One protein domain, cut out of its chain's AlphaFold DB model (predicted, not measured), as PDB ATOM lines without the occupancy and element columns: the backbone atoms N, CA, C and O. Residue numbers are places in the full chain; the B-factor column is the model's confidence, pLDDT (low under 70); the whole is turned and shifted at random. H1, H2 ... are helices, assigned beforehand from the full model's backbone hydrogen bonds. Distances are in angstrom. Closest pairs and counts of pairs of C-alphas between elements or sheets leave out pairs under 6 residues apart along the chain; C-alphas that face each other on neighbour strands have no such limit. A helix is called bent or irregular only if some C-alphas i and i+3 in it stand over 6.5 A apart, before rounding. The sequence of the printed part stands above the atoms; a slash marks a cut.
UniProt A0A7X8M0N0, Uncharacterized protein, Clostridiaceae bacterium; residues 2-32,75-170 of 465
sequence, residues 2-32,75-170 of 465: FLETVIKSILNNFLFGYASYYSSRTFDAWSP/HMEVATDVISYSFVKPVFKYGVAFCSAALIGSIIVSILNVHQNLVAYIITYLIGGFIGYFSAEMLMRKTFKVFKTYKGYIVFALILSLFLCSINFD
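This is residues 2 to 32 and 75 to 170 of the 465 residues of an uncharacterized protein of Clostridiaceae bacterium (UniProt A0A7X8M0N0). Three long helices, H3, H4 and H5, fold back on one another by tight turns; H3 and H4 cross closely near their middles, and H5 packs on the other partner, H4. The shorter H1 packs slantwise on H3 with its first turn, and the small helix H2, within the free-standing residues 24 to 32, sticks out from this body. The printed part has 127 residues with five named helices, in the order H1 to H5, and no named strand; the class is all helix. It is elongated, spanning 54 by 35 by 24 A, and only just loose, close to compact, with a radius of gyration of the C-alphas of 16.9 A.

H1 is residues 2 to 14, 18.6 A from first to last C-alpha, beginning at C-alpha 2 at (-49.993, 35.035, -2.053). H2 is residues 25 to 30 and is irregular: C-alphas 26 and 29 are 7.4 A apart. After the cut and the unnamed residues 75 to 87, H3 is residues 88 to 112, 35.2 A long, beginning at C-alpha 88 at (-62.271, 52.746, -8.479). H4 is residues 118 to 141, 33.8 A long. H5 is residues 147 to 168, 30.9 A long, ending at C-alpha 168 at (-36.592, 47.260, 9.026); it is irregular, with C-alphas 148 and 151 7.9 A apart, and has a kink of 33 degrees near residue 154.

H1 touches H3 with residues 3 to 6 alone, against residues 99 to 106 of H3; the closest C-alphas, of Val 6 and Ala 102, are 6.4 A apart. They run the same way at a steep tilt of 54 degrees. H1 and H5 only just touch, only at their ends, with 3 pairs of C-alphas within 8 A, the closest being those of Phe 14 and Asn 168 at 5.0 A. H2 is apart from H1, H3, H4 and H5. H3 and H4 form a helical hairpin and touch, their closest C-alphas, of Ala 101 and Gly 129, 4.0 A apart; they run opposite ways at a steep tilt of 39 degrees. H4 and H5 form another helical hairpin and touch, the closest C-alphas being those of Ile 122 and Ser 161 at 5.9 A; they run opposite ways at a shallow tilt of 34 degrees, only just short of steep. H3 and H5 are close but not clearly touching, with the C-alphas of Tyr 94 and Phe 156 7.6 A apart. Every O i to N i+4 pair is within hydrogen-bond range in H1, H3 and H4; 15 of 18 are in H5 and 0 of 2 in H2, where 2 of 3 O i to N i+3 pairs are.

The two C-alphas farthest apart, those of Gly 17 and Met 76, are 55.1 A apart. Residues 33 to 74 are not printed, and C-alphas 32 and 75 are 32.5 A apart across this cut, which lies in the link from H2 to H3. Of the links that are printed whole, none is long. The mean pLDDT of the printed part is 87.4, and residues 21 to 27 and 76 to 80 are under 70.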
ATOM      1  N   PHE A   2     -51.189  34.391  -1.467       78.94
ATOM      2  CA  PHE A   2     -49.993  35.035  -2.053       78.94
ATOM      3  C   PHE A   2     -49.473  36.242  -1.246       78.94
ATOM      4  O   PHE A   2     -48.310  36.272  -0.854       78.94
ATOM      5  N   LEU A   3     -50.344  37.213  -0.953       77.81
ATOM      6  CA  LEU A   3     -49.930  38.420  -0.237       77.81
ATOM      7  C   LEU A   3     -49.464  38.121   1.194       77.81
ATOM      8  O   LEU A   3     -48.510  38.718   1.674       77.81
ATOM      9  N   GLU A   4     -50.114  37.168   1.852       79.50
ATOM     10  CA  GLU A   4     -49.734  36.700   3.184       79.50
ATOM     11  C   GLU A   4     -48.335  36.073   3.171       79.50
ATOM     12  O   GLU A   4     -47.516  36.404   4.021       79.50
ATOM     13  N   THR A   5     -48.029  35.235   2.176       80.62
ATOM     14  CA  THR A   5     -46.694  34.652   1.988       80.62
ATOM     15  C   THR A   5     -45.639  35.734   1.773       80.62
ATOM     16  O   THR A   5     -44.577  35.678   2.391       80.62
ATOM     17  N   VAL A   6     -45.930  36.746   0.947       83.56
ATOM     18  CA  VAL A   6     -44.997  37.861   0.726       83.56
ATOM     19  C   VAL A   6     -44.783  38.665   2.006       83.56
ATOM     20  O   VAL A   6     -43.641  38.941   2.357       83.56
ATOM     21  N   ILE A   7     -45.848  38.997   2.741       84.38
ATOM     22  CA  ILE A   7     -45.735  39.724   4.011       84.38
ATOM     23  C   ILE A   7     -44.916  38.912   5.019       84.38
ATOM     24  O   ILE A   7     -43.968  39.446   5.586       84.38
ATOM     25  N   LYS A   8     -45.214  37.617   5.194       85.50
ATOM     26  CA  LYS A   8     -44.438  36.719   6.065       85.50
ATOM     27  C   LYS A   8     -42.964  36.690   5.664       85.50
ATOM     28  O   LYS A   8     -42.109  36.745   6.537       85.50
ATOM     29  N   SER A   9     -42.665  36.665   4.366       84.69
ATOM     30  CA  SER A   9     -41.290  36.719   3.861       84.69
ATOM     31  C   SER A   9     -40.606  38.053   4.176       84.69
ATOM     32  O   SER A   9     -39.478  38.044   4.657       84.69
ATOM     33  N   ILE A  10     -41.266  39.196   3.959       88.38
ATOM     34  CA  ILE A  10     -40.716  40.523   4.297       88.38
ATOM     35  C   ILE A  10     -40.402  40.593   5.794       88.38
ATOM     36  O   ILE A  10     -39.289  40.953   6.163       88.38
ATOM     37  N   LEU A  11     -41.353  40.204   6.647       90.94
ATOM     38  CA  LEU A  11     -41.176  40.220   8.098       90.94
ATOM     39  C   LEU A  11     -40.043  39.279   8.530       90.94
ATOM     40  O   LEU A  11     -39.181  39.697   9.285       90.94
ATOM     41  N   ASN A  12     -39.960  38.068   7.971       87.94
ATOM     42  CA  ASN A  12     -38.876  37.122   8.255       87.94
ATOM     43  C   ASN A  12     -37.486  37.622   7.824       87.94
ATOM     44  O   ASN A  12     -36.484  37.206   8.391       87.94
ATOM     45  N   ASN A  13     -37.406  38.472   6.797       87.62
ATOM     46  CA  ASN A  13     -36.133  39.014   6.314       87.62
ATOM     47  C   ASN A  13     -35.672  40.260   7.078       87.62
ATOM     48  O   ASN A  13     -34.480  40.559   7.055       87.62
ATOM     49  N   PHE A  14     -36.597  41.005   7.686       90.75
ATOM     50  CA  PHE A  14     -36.292  42.300   8.296       90.75
ATOM     51  C   PHE A  14     -36.455  42.354   9.804       90.75
ATOM     52  O   PHE A  14     -35.800  43.192  10.408       90.75
ATOM     53  N   LEU A  15     -37.304  41.509  10.390       92.88
ATOM     54  CA  LEU A  15     -37.518  41.469  11.830       92.88
ATOM     55  C   LEU A  15     -36.761  40.294  12.439       92.88
ATOM     56  O   LEU A  15     -37.078  39.126  12.187       92.88
ATOM     57  N   PHE A  16     -35.786  40.606  13.281       93.44
ATOM     58  CA  PHE A  16     -35.068  39.613  14.058       93.44
ATOM     59  C   PHE A  16     -36.005  38.929  15.064       93.44
ATOM     60  O   PHE A  16     -36.744  39.570  15.812       93.44
ATOM     61  N   GLY A  17     -36.014  37.596  15.062       92.81
ATOM     62  CA  GLY A  17     -36.918  36.822  15.912       92.81
ATOM     63  C   GLY A  17     -38.337  36.641  15.360       92.81
ATOM     64  O   GLY A  17     -39.227  36.233  16.110       92.81
ATOM     65  N   TYR A  18     -38.616  36.982  14.094       92.81
ATOM     66  CA  TYR A  18     -39.964  36.848  13.531       92.81
ATOM     67  C   TYR A  18     -40.455  35.393  13.499       92.81
ATOM     68  O   TYR A  18     -39.877  34.538  12.834       92.81
ATOM     69  N   ALA A  19     -41.575  35.120  14.175       88.81
ATOM     70  CA  ALA A  19     -42.214  33.809  14.180       88.81
ATOM     71  C   ALA A  19     -43.270  33.740  13.064       88.81
ATOM     72  O   ALA A  19     -44.321  34.377  13.132       88.81
ATOM     73  N   SER A  20     -42.989  32.982  12.001       72.31
ATOM     74  CA  SER A  20     -43.794  33.011  10.767       72.31
ATOM     75  C   SER A  20     -44.906  31.956  10.689       72.31
ATOM     76  O   SER A  20     -45.873  32.134   9.937       72.31
ATOM     77  N   TYR A  21     -44.785  30.860  11.444       59.94
ATOM     78  CA  TYR A  21     -45.523  29.625  11.163       59.94
ATOM     79  C   TYR A  21     -46.911  29.524  11.800       59.94
ATOM     80  O   TYR A  21     -47.795  28.913  11.200       59.94
ATOM     81  N   TYR A  22     -47.148  30.154  12.952       58.91
ATOM     82  CA  TYR A  22     -48.442  30.074  13.637       58.91
ATOM     83  C   TYR A  22     -49.078  31.438  13.874       58.91
ATOM     84  O   TYR A  22     -49.604  31.711  14.943       58.91
ATOM     85  N   SER A  23     -49.091  32.301  12.857       51.94
ATOM     86  CA  SER A  23     -49.965  33.479  12.883       51.94
ATOM     87  C   SER A  23     -51.379  33.075  13.323       51.94
ATOM     88  O   SER A  23     -51.929  32.106  12.797       51.94
ATOM     89  N   SER A  24     -51.943  33.801  14.290       53.75
ATOM     90  CA  SER A  24     -53.274  33.545  14.846       53.75
ATOM     91  C   SER A  24     -54.298  33.258  13.742       53.75
ATOM     92  O   SER A  24     -54.500  34.099  12.861       53.75
ATOM     93  N   ARG A  25     -54.997  32.120  13.827       61.62
ATOM     94  CA  ARG A  25     -56.070  31.732  12.888       61.62
ATOM     95  C   ARG A  25     -57.327  32.600  12.978       61.62
ATOM     96  O   ARG A  25     -58.296  32.390  12.254       61.62
ATOM     97  N   THR A  26     -57.318  33.599  13.858       60.03
ATOM     98  CA  THR A  26     -58.408  34.549  14.104       60.03
ATOM     99  C   THR A  26     -58.944  35.189  12.819       60.03
ATOM    100  O   THR A  26     -60.127  35.515  12.745       60.03
ATOM    101  N   PHE A  27     -58.106  35.327  11.786       65.69
ATOM    102  CA  PHE A  27     -58.487  35.931  10.508       65.69
ATOM    103  C   PHE A  27     -58.634  34.935   9.353       65.69
ATOM    104  O   PHE A  27     -58.912  35.360   8.233       65.69
ATOM    105  N   ASP A  28     -58.524  33.625   9.584       75.94
ATOM    106  CA  ASP A  28     -58.623  32.625   8.511       75.94
ATOM    107  C   ASP A  28     -59.969  32.731   7.789       75.94
ATOM    108  O   ASP A  28     -60.025  32.768   6.557       75.94
ATOM    109  N   ALA A  29     -61.048  32.909   8.559       77.06
ATOM    110  CA  ALA A  29     -62.401  33.102   8.048       77.06
ATOM    111  C   ALA A  29     -62.555  34.355   7.160       77.06
ATOM    112  O   ALA A  29     -63.498  34.434   6.377       77.06
ATOM    113  N   TRP A  30     -61.641  35.328   7.221       78.62
ATOM    114  CA  TRP A  30     -61.675  36.517   6.361       78.62
ATOM    115  C   TRP A  30     -61.157  36.235   4.949       78.62
ATOM    116  O   TRP A  30     -61.362  37.036   4.038       78.62
ATOM    117  N   SER A  31     -60.513  35.085   4.749       80.38
ATOM    118  CA  SER A  31     -60.058  34.596   3.455       80.38
ATOM    119  C   SER A  31     -60.845  33.328   3.106       80.38
ATOM    120  O   SER A  31     -60.360  32.227   3.369       80.38
ATOM    121  N   PRO A  32     -62.045  33.434   2.489       82.25
ATOM    122  CA  PRO A  32     -62.913  32.281   2.230       82.25
ATOM    123  C   PRO A  32     -62.216  31.136   1.488       82.25
ATOM    124  O   PRO A  32     -62.483  29.973   1.762       82.25
ATOM    125  N   HIS A  75     -73.505  54.859 -16.473       73.38
ATOM    126  CA  HIS A  75     -73.803  55.510 -17.749       73.38
ATOM    127  C   HIS A  75     -73.439  54.580 -18.923       73.38
ATOM    128  O   HIS A  75     -72.378  53.951 -18.908       73.38
ATOM    129  N   MET A  76     -74.301  54.497 -19.946       64.19
ATOM    130  CA  MET A  76     -74.079  53.622 -21.113       64.19
ATOM    131  C   MET A  76     -72.802  53.969 -21.895       64.19
ATOM    132  O   MET A  76     -72.203  53.094 -22.516       64.19
ATOM    133  N   GLU A  77     -72.340  55.216 -21.810       63.94
ATOM    134  CA  GLU A  77     -71.138  55.721 -22.490       63.94
ATOM    135  C   GLU A  77     -69.830  55.103 -21.966       63.94
ATOM    136  O   GLU A  77     -68.801  55.157 -22.633       63.94
ATOM    137  N   VAL A  78     -69.866  54.458 -20.796       64.75
ATOM    138  CA  VAL A  78     -68.693  53.864 -20.132       64.75
ATOM    139  C   VAL A  78     -68.557  52.363 -20.440       64.75
ATOM    140  O   VAL A  78     -67.742  51.664 -19.844       64.75
ATOM    141  N   ALA A  79     -69.352  51.833 -21.377       59.38
ATOM    142  CA  ALA A  79     -69.370  50.408 -21.715       59.38
ATOM    143  C   ALA A  79     -68.038  49.889 -22.283       59.38
ATOM    144  O   ALA A  79     -67.751  48.700 -22.173       59.38
ATOM    145  N   THR A  80     -67.222  50.766 -22.877       65.69
ATOM    146  CA  THR A  80     -65.908  50.388 -23.401       65.69
ATOM    147  C   THR A  80     -64.769  50.600 -22.402       65.69
ATOM    148  O   THR A  80     -63.686  50.071 -22.632       65.69
ATOM    149  N   ASP A  81     -64.958  51.317 -21.296       73.44
ATOM    150  CA  ASP A  81     -63.899  51.549 -20.305       73.44
ATOM    151  C   ASP A  81     -63.587  50.272 -19.509       73.44
ATOM    152  O   ASP A  81     -64.489  49.571 -19.056       73.44
ATOM    153  N   VAL A  82     -62.298  50.007 -19.264       77.31
ATOM    154  CA  VAL A  82     -61.849  48.855 -18.450       77.31
ATOM    155  C   VAL A  82     -62.375  48.943 -17.009       77.31
ATOM    156  O   VAL A  82     -62.607  47.925 -16.366       77.31
ATOM    157  N   ILE A  83     -62.596  50.163 -16.500       80.06
ATOM    158  CA  ILE A  83     -63.143  50.422 -15.163       80.06
ATOM    159  C   ILE A  83     -64.238  51.474 -15.273       80.06
ATOM    160  O   ILE A  83     -63.957  52.633 -15.585       80.06
ATOM    161  N   SER A  84     -65.472  51.081 -14.952       79.94
ATOM    162  CA  SER A  84     -66.648  51.923 -15.180       79.94
ATOM    163  C   SER A  84     -66.790  53.126 -14.238       79.94
ATOM    164  O   SER A  84     -67.520  54.057 -14.561       79.94
ATOM    165  N   TYR A  85     -66.101  53.149 -13.092       80.44
ATOM    166  CA  TYR A  85     -66.199  54.248 -12.124       80.44
ATOM    167  C   TYR A  85     -64.847  54.894 -11.855       80.44
ATOM    168  O   TYR A  85     -63.871  54.220 -11.529       80.44
ATOM    169  N   SER A  86     -64.805  56.224 -11.918       80.00
ATOM    170  CA  SER A  86     -63.588  57.016 -11.708       80.00
ATOM    171  C   SER A  86     -62.972  56.837 -10.318       80.00
ATOM    172  O   SER A  86     -61.751  56.815 -10.214       80.00
ATOM    173  N   PHE A  87     -63.777  56.642  -9.267       83.94
ATOM    174  CA  PHE A  87     -63.271  56.442  -7.900       83.94
ATOM    175  C   PHE A  87     -62.590  55.078  -7.690       83.94
ATOM    176  O   PHE A  87     -61.764  54.937  -6.794       83.94
ATOM    177  N   VAL A  88     -62.896  54.081  -8.531       86.50
ATOM    178  CA  VAL A  88     -62.271  52.746  -8.479       86.50
ATOM    179  C   VAL A  88     -60.922  52.744  -9.202       86.50
ATOM    180  O   VAL A  88     -60.042  51.957  -8.858       86.50
ATOM    181  N   LYS A  89     -60.719  53.654 -10.169       87.81
ATOM    182  CA  LYS A  89     -59.483  53.745 -10.966       87.81
ATOM    183  C   LYS A  89     -58.219  53.861 -10.081       87.81
ATOM    184  O   LYS A  89     -57.296  53.080 -10.307       87.81
ATOM    185  N   PRO A  90     -58.154  54.726  -9.043       90.00
ATOM    186  CA  PRO A  90     -57.020  54.754  -8.114       90.00
ATOM    187  C   PRO A  90     -56.821  53.440  -7.349       90.00
ATOM    188  O   PRO A  90     -55.696  52.955  -7.276       90.00
ATOM    189  N   VAL A  91     -57.895  52.842  -6.818       92.38
ATOM    190  CA  VAL A  91     -57.821  51.596  -6.032       92.38
ATOM    191  C   VAL A  91     -57.259  50.457  -6.879       92.38
ATOM    192  O   VAL A  91     -56.312  49.796  -6.465       92.38
ATOM    193  N   PHE A  92     -57.778  50.276  -8.096       91.75
ATOM    194  CA  PHE A  92     -57.255  49.288  -9.038       91.75
ATOM    195  C   PHE A  92     -55.786  49.554  -9.369       91.75
ATOM    196  O   PHE A  92     -54.952  48.659  -9.269       91.75
ATOM    197  N   LYS A  93     -55.455  50.797  -9.723       93.94
ATOM    198  CA  LYS A  93     -54.108  51.188 -10.136       93.94
ATOM    199  C   LYS A  93     -53.054  50.908  -9.067       93.94
ATOM    200  O   LYS A  93     -52.033  50.294  -9.365       93.94
ATOM    201  N   TYR A  94     -53.291  51.362  -7.840       95.50
ATOM    202  CA  TYR A  94     -52.342  51.173  -6.746       95.50
ATOM    203  C   TYR A  94     -52.383  49.748  -6.185       95.50
ATOM    204  O   TYR A  94     -51.345  49.248  -5.767       95.50
ATOM    205  N   GLY A  95     -53.531  49.062  -6.252       94.12
ATOM    206  CA  GLY A  95     -53.635  47.639  -5.929       94.12
ATOM    207  C   GLY A  95     -52.791  46.772  -6.863       94.12
ATOM    208  O   GLY A  95     -51.989  45.971  -6.393       94.12
ATOM    209  N   VAL A  96     -52.888  46.985  -8.182       94.94
ATOM    210  CA  VAL A  96     -52.030  46.304  -9.167       94.94
ATOM    211  C   VAL A  96     -50.562  46.660  -8.941       94.94
ATOM    212  O   VAL A  96     -49.731  45.760  -8.910       94.94
ATOM    213  N   ALA A  97     -50.232  47.938  -8.716       96.69
ATOM    214  CA  ALA A  97     -48.860  48.351  -8.418       96.69
ATOM    215  C   ALA A  97     -48.287  47.632  -7.186       96.69
ATOM    216  O   ALA A  97     -47.179  47.109  -7.244       96.69
ATOM    217  N   PHE A  98     -49.045  47.553  -6.091       95.00
ATOM    218  CA  PHE A  98     -48.625  46.869  -4.870       95.00
ATOM    219  C   PHE A  98     -48.477  45.355  -5.069       95.00
ATOM    220  O   PHE A  98     -47.448  44.792  -4.707       95.00
ATOM    221  N   CYS A  99     -49.448  44.700  -5.711       93.44
ATOM    222  CA  CYS A  99     -49.366  43.270  -6.012       93.44
ATOM    223  C   CYS A  99     -48.191  42.941  -6.943       93.44
ATOM    224  O   CYS A  99     -47.497  41.950  -6.727       93.44
ATOM    225  N   SER A 100     -47.927  43.771  -7.958       95.94
ATOM    226  CA  SER A 100     -46.766  43.605  -8.837       95.94
ATOM    227  C   SER A 100     -45.447  43.885  -8.120       95.94
ATOM    228  O   SER A 100     -44.490  43.155  -8.354       95.94
ATOM    229  N   ALA A 101     -45.389  44.879  -7.225       96.12
ATOM    230  CA  ALA A 101     -44.225  45.122  -6.369       96.12
ATOM    231  C   ALA A 101     -43.922  43.901  -5.496       96.12
ATOM    232  O   ALA A 101     -42.803  43.403  -5.510       96.12
ATOM    233  N   ALA A 102     -44.942  43.371  -4.818       93.06
ATOM    234  CA  ALA A 102     -44.848  42.171  -3.999       93.06
ATOM    235  C   ALA A 102     -44.387  40.948  -4.810       93.06
ATOM    236  O   ALA A 102     -43.482  40.238  -4.383       93.06
ATOM    237  N   LEU A 103     -44.975  40.704  -5.987       92.38
ATOM    238  CA  LEU A 103     -44.680  39.524  -6.807       92.38
ATOM    239  C   LEU A 103     -43.331  39.622  -7.506       92.38
ATOM    240  O   LEU A 103     -42.446  38.807  -7.268       92.38
ATOM    241  N   ILE A 104     -43.176  40.623  -8.368       94.69
ATOM    242  CA  ILE A 104     -41.977  40.782  -9.190       94.69
ATOM    243  C   ILE A 104     -40.787  41.140  -8.296       94.69
ATOM    244  O   ILE A 104     -39.709  40.591  -8.486       94.69
ATOM    245  N   GLY A 105     -40.983  41.995  -7.286       94.12
ATOM    246  CA  GLY A 105     -39.934  42.334  -6.326       94.12
ATOM    247  C   GLY A 105     -39.416  41.105  -5.582       94.12
ATOM    248  O   GLY A 105     -38.210  40.880  -5.569       94.12
ATOM    249  N   SER A 106     -40.307  40.255  -5.054       91.25
ATOM    250  CA  SER A 106     -39.896  39.013  -4.377       91.25
ATOM    251  C   SER A 106     -39.176  38.038  -5.312       91.25
ATOM    252  O   SER A 106     -38.179  37.442  -4.907       91.25
ATOM    253  N   ILE A 107     -39.627  37.907  -6.567       91.56
ATOM    254  CA  ILE A 107     -38.942  37.086  -7.577       91.56
ATOM    255  C   ILE A 107     -37.520  37.609  -7.814       91.56
ATOM    256  O   ILE A 107     -36.573  36.828  -7.792       91.56
ATOM    257  N   ILE A 108     -37.346  38.922  -8.001       93.88
ATOM    258  CA  ILE A 108     -36.019  39.505  -8.240       93.88
ATOM    259  C   ILE A 108     -35.118  39.339  -7.009       93.88
ATOM    260  O   ILE A 108     -33.959  38.967  -7.169       93.88
ATOM    261  N   VAL A 109     -35.629  39.566  -5.791       91.56
ATOM    262  CA  VAL A 109     -34.862  39.339  -4.552       91.56
ATOM    263  C   VAL A 109     -34.358  37.901  -4.478       91.56
ATOM    264  O   VAL A 109     -33.181  37.689  -4.196       91.56
ATOM    265  N   SER A 110     -35.236  36.934  -4.757       88.19
ATOM    266  CA  SER A 110     -34.898  35.513  -4.724       88.19
ATOM    267  C   SER A 110     -33.866  35.135  -5.789       88.19
ATOM    268  O   SER A 110     -32.912  34.435  -5.474       88.19
ATOM    269  N   ILE A 111     -34.005  35.631  -7.025       91.62
ATOM    270  CA  ILE A 111     -33.050  35.347  -8.112       91.62
ATOM    271  C   ILE A 111     -31.672  35.949  -7.820       91.62
ATOM    272  O   ILE A 111     -30.654  35.335  -8.128       91.62
ATOM    273  N   LEU A 112     -31.627  37.154  -7.247       89.69
ATOM    274  CA  LEU A 112     -30.372  37.852  -6.965       89.69
ATOM    275  C   LEU A 112     -29.739  37.454  -5.623       89.69
ATOM    276  O   LEU A 112     -28.643  37.923  -5.327       89.69
ATOM    277  N   ASN A 113     -30.408  36.620  -4.819       85.75
ATOM    278  CA  ASN A 113     -29.972  36.209  -3.481       85.75
ATOM    279  C   ASN A 113     -29.594  37.397  -2.569       85.75
ATOM    280  O   ASN A 113     -28.642  37.347  -1.796       85.75
ATOM    281  N   VAL A 114     -30.330  38.506  -2.678       84.94
ATOM    282  CA  VAL A 114     -30.094  39.748  -1.910       84.94
ATOM    283  C   VAL A 114     -30.992  39.829  -0.675       84.94
ATOM    284  O   VAL A 114     -31.490  40.897  -0.306       84.94
ATOM    285  N   HIS A 115     -31.232  38.674  -0.054       75.81
ATOM    286  CA  HIS A 115     -31.986  38.565   1.187       75.81
ATOM    287  C   HIS A 115     -31.354  39.469   2.266       75.81
ATOM    288  O   HIS A 115     -30.142  39.675   2.276       75.81
ATOM    289  N   GLN A 116     -32.183  40.082   3.118       76.50
ATOM    290  CA  GLN A 116     -31.765  40.994   4.203       76.50
ATOM    291  C   GLN A 116     -31.086  42.326   3.789       76.50
ATOM    292  O   GLN A 116     -30.637  43.084   4.648       76.50
ATOM    293  N   ASN A 117     -31.032  42.683   2.499       87.56
ATOM    294  CA  ASN A 117     -30.551  44.000   2.062       87.56
ATOM    295  C   ASN A 117     -31.727  44.957   1.794       87.56
ATOM    296  O   ASN A 117     -32.372  44.881   0.747       87.56
ATOM    297  N   LEU A 118     -31.976  45.893   2.720       91.81
ATOM    298  CA  LEU A 118     -33.087  46.852   2.627       91.81
ATOM    299  C   LEU A 118     -33.081  47.652   1.319       91.81
ATOM    300  O   LEU A 118     -34.122  47.800   0.679       91.81
ATOM    301  N   VAL A 119     -31.918  48.160   0.904       94.56
ATOM    302  CA  VAL A 119     -31.802  48.979  -0.311       94.56
ATOM    303  C   VAL A 119     -32.136  48.142  -1.540       94.56
ATOM    304  O   VAL A 119     -32.897  48.589  -2.399       94.56
ATOM    305  N   ALA A 120     -31.622  46.911  -1.603       93.19
ATOM    306  CA  ALA A 120     -31.940  45.988  -2.683       93.19
ATOM    307  C   ALA A 120     -33.441  45.665  -2.714       93.19
ATOM    308  O   ALA A 120     -34.050  45.758  -3.775       93.19
ATOM    309  N   TYR A 121     -34.062  45.378  -1.565       92.88
ATOM    310  CA  TYR A 121     -35.510  45.161  -1.455       92.88
ATOM    311  C   TYR A 121     -36.326  46.350  -1.955       92.88
ATOM    312  O   TYR A 121     -37.249  46.168  -2.743       92.88
ATOM    313  N   ILE A 122     -35.982  47.571  -1.534       95.88
ATOM    314  CA  ILE A 122     -36.666  48.779  -2.001       95.88
ATOM    315  C   ILE A 122     -36.540  48.876  -3.522       95.88
ATOM    316  O   ILE A 122     -37.549  49.001  -4.209       95.88
ATOM    317  N   ILE A 123     -35.332  48.758  -4.076       97.06
ATOM    318  CA  ILE A 123     -35.108  48.874  -5.523       97.06
ATOM    319  C   ILE A 123     -35.914  47.825  -6.300       97.06
ATOM    320  O   ILE A 123     -36.608  48.176  -7.255       97.06
ATOM    321  N   THR A 124     -35.867  46.555  -5.900       95.81
ATOM    322  CA  THR A 124     -36.561  45.468  -6.609       95.81
ATOM    323  C   THR A 124     -38.082  45.601  -6.520       95.81
ATOM    324  O   THR A 124     -38.776  45.424  -7.524       95.81
ATOM    325  N   TYR A 125     -38.612  45.994  -5.360       95.94
ATOM    326  CA  TYR A 125     -40.042  46.244  -5.171       95.94
ATOM    327  C   TYR A 125     -40.512  47.472  -5.949       95.94
ATOM    328  O   TYR A 125     -41.603  47.453  -6.519       95.94
ATOM    329  N   LEU A 126     -39.690  48.518  -6.039       98.12
ATOM    330  CA  LEU A 126     -39.964  49.658  -6.906       98.12
ATOM    331  C   LEU A 126     -39.973  49.232  -8.381       98.12
ATOM    332  O   LEU A 126     -40.898  49.587  -9.101       98.12
ATOM    333  N   ILE A 127     -39.039  48.401  -8.847       97.75
ATOM    334  CA  ILE A 127     -39.078  47.883 -10.229       97.75
ATOM    335  C   ILE A 127     -40.391  47.126 -10.495       97.75
ATOM    336  O   ILE A 127     -41.081  47.409 -11.478       97.75
ATOM    337  N   GLY A 128     -40.788  46.219  -9.599       97.38
ATOM    338  CA  GLY A 128     -42.058  45.497  -9.717       97.38
ATOM    339  C   GLY A 128     -43.281  46.418  -9.678       97.38
ATOM    340  O   GLY A 128     -44.203  46.289 -10.489       97.38
ATOM    341  N   GLY A 129     -43.267  47.403  -8.779       97.50
ATOM    342  CA  GLY A 129     -44.323  48.396  -8.637       97.50
ATOM    343  C   GLY A 129     -44.442  49.318  -9.843       97.50
ATOM    344  O   GLY A 129     -45.556  49.647 -10.246       97.50
ATOM    345  N   PHE A 130     -43.322  49.691 -10.465       97.75
ATOM    346  CA  PHE A 130     -43.279  50.470 -11.702       97.75
ATOM    347  C   PHE A 130     -43.991  49.723 -12.829       97.75
ATOM    348  O   PHE A 130     -44.872  50.286 -13.486       97.75
ATOM    349  N   ILE A 131     -43.662  48.438 -13.009       96.94
ATOM    350  CA  ILE A 131     -44.291  47.578 -14.016       96.94
ATOM    351  C   ILE A 131     -45.801  47.507 -13.771       96.94
ATOM    352  O   ILE A 131     -46.576  47.776 -14.690       96.94
ATOM    353  N   GLY A 132     -46.236  47.223 -12.541       96.94
ATOM    354  CA  GLY A 132     -47.660  47.146 -12.200       96.94
ATOM    355  C   GLY A 132     -48.405  48.471 -12.372       96.94
ATOM    356  O   GLY A 132     -49.459  48.516 -13.005       96.94
ATOM    357  N   TYR A 133     -47.838  49.569 -11.869       97.00
ATOM    358  CA  TYR A 133     -48.429  50.906 -11.934       97.00
ATOM    359  C   TYR A 133     -48.670  51.350 -13.377       97.00
ATOM    360  O   TYR A 133     -49.765  51.807 -13.716       97.00
ATOM    361  N   PHE A 134     -47.655  51.225 -14.236       96.19
ATOM    362  CA  PHE A 134     -47.778  51.646 -15.626       96.19
ATOM    363  C   PHE A 134     -48.611  50.666 -16.445       96.19
ATOM    364  O   PHE A 134     -49.384  51.129 -17.276       96.19
ATOM    365  N   SER A 135     -48.560  49.361 -16.163       95.00
ATOM    366  CA  SER A 135     -49.464  48.384 -16.789       95.00
ATOM    367  C   SER A 135     -50.928  48.701 -16.474       95.00
ATOM    368  O   SER A 135     -51.758  48.756 -17.380       95.00
ATOM    369  N   ALA A 136     -51.251  49.010 -15.214       94.06
ATOM    370  CA  ALA A 136     -52.596  49.425 -14.824       94.06
ATOM    371  C   ALA A 136     -53.017  50.737 -15.506       94.06
ATOM    372  O   ALA A 136     -54.142  50.850 -15.992       94.06
ATOM    373  N   GLU A 137     -52.118  51.722 -15.600       92.94
ATOM    374  CA  GLU A 137     -52.398  52.978 -16.304       92.94
ATOM    375  C   GLU A 137     -52.609  52.765 -17.815       92.94
ATOM    376  O   GLU A 137     -53.513  53.372 -18.396       92.94
ATOM    377  N   MET A 138     -51.822  51.884 -18.446       93.19
ATOM    378  CA  MET A 138     -51.969  51.509 -19.857       93.19
ATOM    379  C   MET A 138     -53.311  50.830 -20.114       93.19
ATOM    380  O   MET A 138     -53.988  51.188 -21.075       93.19
ATOM    381  N   LEU A 139     -53.724  49.908 -19.239       90.75
ATOM    382  CA  LEU A 139     -55.025  49.246 -19.321       90.75
ATOM    383  C   LEU A 139     -56.170  50.258 -19.205       90.75
ATOM    384  O   LEU A 139     -57.069  50.275 -20.042       90.75
ATOM    385  N   MET A 140     -56.115  51.152 -18.216       88.12
ATOM    386  CA  MET A 140     -57.175  52.139 -17.995       88.12
ATOM    387  C   MET A 140     -57.284  53.179 -19.113       88.12
ATOM    388  O   MET A 140     -58.393  53.599 -19.436       88.12
ATOM    389  N   ARG A 141     -56.159  53.622 -19.689       87.12
ATOM    390  CA  ARG A 141     -56.145  54.628 -20.768       87.12
ATOM    391  C   ARG A 141     -56.127  54.028 -22.173       87.12
ATOM    392  O   ARG A 141     -56.181  54.786 -23.140       87.12
ATOM    393  N   LYS A 142     -56.008  52.702 -22.291       86.19
ATOM    394  CA  LYS A 142     -55.861  51.955 -23.553       86.19
ATOM    395  C   LYS A 142     -54.764  52.513 -24.466       86.19
ATOM    396  O   LYS A 142     -54.910  52.575 -25.685       86.19
ATOM    397  N   THR A 143     -53.668  52.978 -23.878       88.56
ATOM    398  CA  THR A 143     -52.551  53.579 -24.613       88.56
ATOM    399  C   THR A 143     -51.241  53.323 -23.890       88.56
ATOM    400  O   THR A 143     -51.218  53.225 -22.670       88.56
ATOM    401  N   PHE A 144     -50.137  53.283 -24.632       86.88
ATOM    402  CA  PHE A 144     -48.786  53.183 -24.073       86.88
ATOM    403  C   PHE A 144     -48.212  54.544 -23.646       86.88
ATOM    404  O   PHE A 144     -47.223  54.612 -22.918       86.88
ATOM    405  N   LYS A 145     -48.833  55.660 -24.056       87.31
ATOM    406  CA  LYS A 145     -48.357  57.028 -23.771       87.31
ATOM    407  C   LYS A 145     -48.768  57.510 -22.371       87.31
ATOM    408  O   LYS A 145     -49.371  58.570 -22.220       87.31
ATOM    409  N   VAL A 146     -48.434  56.733 -21.341       88.81
ATOM    410  CA  VAL A 146     -48.888  56.949 -19.952       88.81
ATOM    411  C   VAL A 146     -47.807  57.471 -19.004       88.81
ATOM    412  O   VAL A 146     -48.105  57.905 -17.896       88.81
ATOM    413  N   PHE A 147     -46.552  57.531 -19.450       85.38
ATOM    414  CA  PHE A 147     -45.406  57.921 -18.615       85.38
ATOM    415  C   PHE A 147     -45.482  59.341 -18.032       85.38
ATOM    416  O   PHE A 147     -44.836  59.637 -17.032       85.38
ATOM    417  N   LYS A 148     -46.345  60.213 -18.568       85.75
ATOM    418  CA  LYS A 148     -46.603  61.548 -18.001       85.75
ATOM    419  C   LYS A 148     -47.263  61.507 -16.612       85.75
ATOM    420  O   LYS A 148     -47.236  62.511 -15.908       85.75
ATOM    421  N   THR A 149     -47.813  60.368 -16.182       87.12
ATOM    422  CA  THR A 149     -48.424  60.196 -14.850       87.12
ATOM    423  C   THR A 149     -47.448  59.712 -13.776       87.12
ATOM    424  O   THR A 149     -47.875  59.141 -12.771       87.12
ATOM    425  N   TYR A 150     -46.145  59.915 -13.967       91.75
ATOM    426  CA  TYR A 150     -45.095  59.462 -13.048       91.75
ATOM    427  C   TYR A 150     -45.212  60.051 -11.632       91.75
ATOM    428  O   TYR A 150     -44.788  59.413 -10.678       91.75
ATOM    429  N   LYS A 151     -45.836  61.227 -11.458       93.88
ATOM    430  CA  LYS A 151     -46.007  61.857 -10.134       93.88
ATOM    431  C   LYS A 151     -46.722  60.947  -9.130       93.88
ATOM    432  O   LYS A 151     -46.299  60.854  -7.986       93.88
ATOM    433  N   GLY A 152     -47.767  60.236  -9.565       93.81
ATOM    434  CA  GLY A 152     -48.459  59.274  -8.700       93.81
ATOM    435  C   GLY A 152     -47.597  58.055  -8.365       93.81
ATOM    436  O   GLY A 152     -47.699  57.516  -7.269       93.81
ATOM    437  N   TYR A 153     -46.695  57.667  -9.272       96.25
ATOM    438  CA  TYR A 153     -45.739  56.598  -9.014       96.25
ATOM    439  C   TYR A 153     -44.673  57.033  -8.003       96.25
ATOM    440  O   TYR A 153     -44.342  56.254  -7.124       96.25
ATOM    441  N   ILE A 154     -44.199  58.284  -8.057       97.50
ATOM    442  CA  ILE A 154     -43.275  58.830  -7.046       97.50
ATOM    443  C   ILE A 154     -43.902  58.766  -5.648       97.50
ATOM    444  O   ILE A 154     -43.248  58.328  -4.708       97.50
ATOM    445  N   VAL A 155     -45.172  59.160  -5.508       96.94
ATOM    446  CA  VAL A 155     -45.879  59.084  -4.216       96.94
ATOM    447  C   VAL A 155     -45.997  57.634  -3.743       96.94
ATOM    448  O   VAL A 155     -45.673  57.340  -2.596       96.94
ATOM    449  N   PHE A 156     -46.399  56.717  -4.627       97.12
ATOM    450  CA  PHE A 156     -46.443  55.286  -4.318       97.12
ATOM    451  C   PHE A 156     -45.069  54.741  -3.895       97.12
ATOM    452  O   PHE A 156     -44.969  54.051  -2.885       97.12
ATOM    453  N   ALA A 157     -44.013  55.089  -4.630       97.81
ATOM    454  CA  ALA A 157     -42.645  54.668  -4.364       97.81
ATOM    455  C   ALA A 157     -42.141  55.166  -3.006       97.81
ATOM    456  O   ALA A 157     -41.490  54.418  -2.276       97.81
ATOM    457  N   LEU A 158     -42.479  56.407  -2.649       98.12
ATOM    458  CA  LEU A 158     -42.159  56.987  -1.352       98.12
ATOM    459  C   LEU A 158     -42.898  56.256  -0.225       98.12
ATOM    460  O   LEU A 158     -42.263  55.859   0.746       98.12
ATOM    461  N   ILE A 159     -44.203  56.006  -0.371       97.62
ATOM    462  CA  ILE A 159     -44.995  55.273   0.630       97.62
ATOM    463  C   ILE A 159     -44.473  53.844   0.811       97.62
ATOM    464  O   ILE A 159     -44.294  53.402   1.941       97.62
ATOM    465  N   LEU A 160     -44.198  53.129  -0.284       96.56
ATOM    466  CA  LEU A 160     -43.698  51.755  -0.227       96.56
ATOM    467  C   LEU A 160     -42.311  51.684   0.424       96.56
ATOM    468  O   LEU A 160     -42.074  50.820   1.265       96.56
ATOM    469  N   SER A 161     -41.420  52.619   0.082       97.50
ATOM    470  CA  SER A 161     -40.104  52.730   0.720       97.50
ATOM    471  C   SER A 161     -40.233  53.010   2.217       97.50
ATOM    472  O   SER A 161     -39.598  52.332   3.016       97.50
ATOM    473  N   LEU A 162     -41.090  53.961   2.613       97.31
ATOM    474  CA  LEU A 162     -41.337  54.273   4.025       97.31
ATOM    475  C   LEU A 162     -41.919  53.078   4.786       97.31
ATOM    476  O   LEU A 162     -41.516  52.827   5.918       97.31
ATOM    477  N   PHE A 163     -42.825  52.324   4.162       94.75
ATOM    478  CA  PHE A 163     -43.383  51.105   4.735       94.75
ATOM    479  C   PHE A 163     -42.298  50.052   4.997       94.75
ATOM    480  O   PHE A 163     -42.185  49.578   6.126       94.75
ATOM    481  N   LEU A 164     -41.452  49.744   4.008       94.81
ATOM    482  CA  LEU A 164     -40.343  48.800   4.192       94.81
ATOM    483  C   LEU A 164     -39.336  49.289   5.246       94.81
ATOM    484  O   LEU A 164     -38.927  48.511   6.104       94.81
ATOM    485  N   CYS A 165     -39.000  50.584   5.246       96.12
ATOM    486  CA  CYS A 165     -38.159  51.183   6.283       96.12
ATOM    487  C   CYS A 165     -38.785  51.049   7.678       96.12
ATOM    488  O   CYS A 165     -38.075  50.735   8.626       96.12
ATOM    489  N   SER A 166     -40.101  51.254   7.820       95.94
ATOM    490  CA  SER A 166     -40.776  51.147   9.123       95.94
ATOM    491  C   SER A 166     -40.658  49.757   9.746       95.94
ATOM    492  O   SER A 166     -40.564  49.647  10.965       95.94
ATOM    493  N   ILE A 167     -40.633  48.718   8.904       94.50
ATOM    494  CA  ILE A 167     -40.433  47.334   9.331       94.50
ATOM    495  C   ILE A 167     -38.961  47.121   9.695       94.50
ATOM    496  O   ILE A 167     -38.676  46.681  10.797       94.50
ATOM    497  N   ASN A 168     -38.028  47.486   8.809       93.75
ATOM    498  CA  ASN A 168     -36.592  47.260   9.026       93.75
ATOM    499  C   ASN A 168     -36.018  48.025  10.231       93.75
ATOM    500  O   ASN A 168     -35.039  47.589  10.818       93.75
ATOM    501  N   PHE A 169     -36.563  49.193  10.570       94.25
ATOM    502  CA  PHE A 169     -36.137  49.958  11.749       94.25
ATOM    503  C   PHE A 169     -36.908  49.592  13.021       94.25
ATOM    504  O   PHE A 169     -36.802  50.315  14.010       94.25
ATOM    505  N   ASP A 170     -37.707  48.522  12.978       94.88
ATOM    506  CA  ASP A 170     -38.540  48.054  14.083       94.88
ATOM    507  C   ASP A 170     -39.332  49.186  14.771       94.88
ATOM    508  O   ASP A 170     -39.382  49.300  15.995       94.88
TER     509      ASP A 170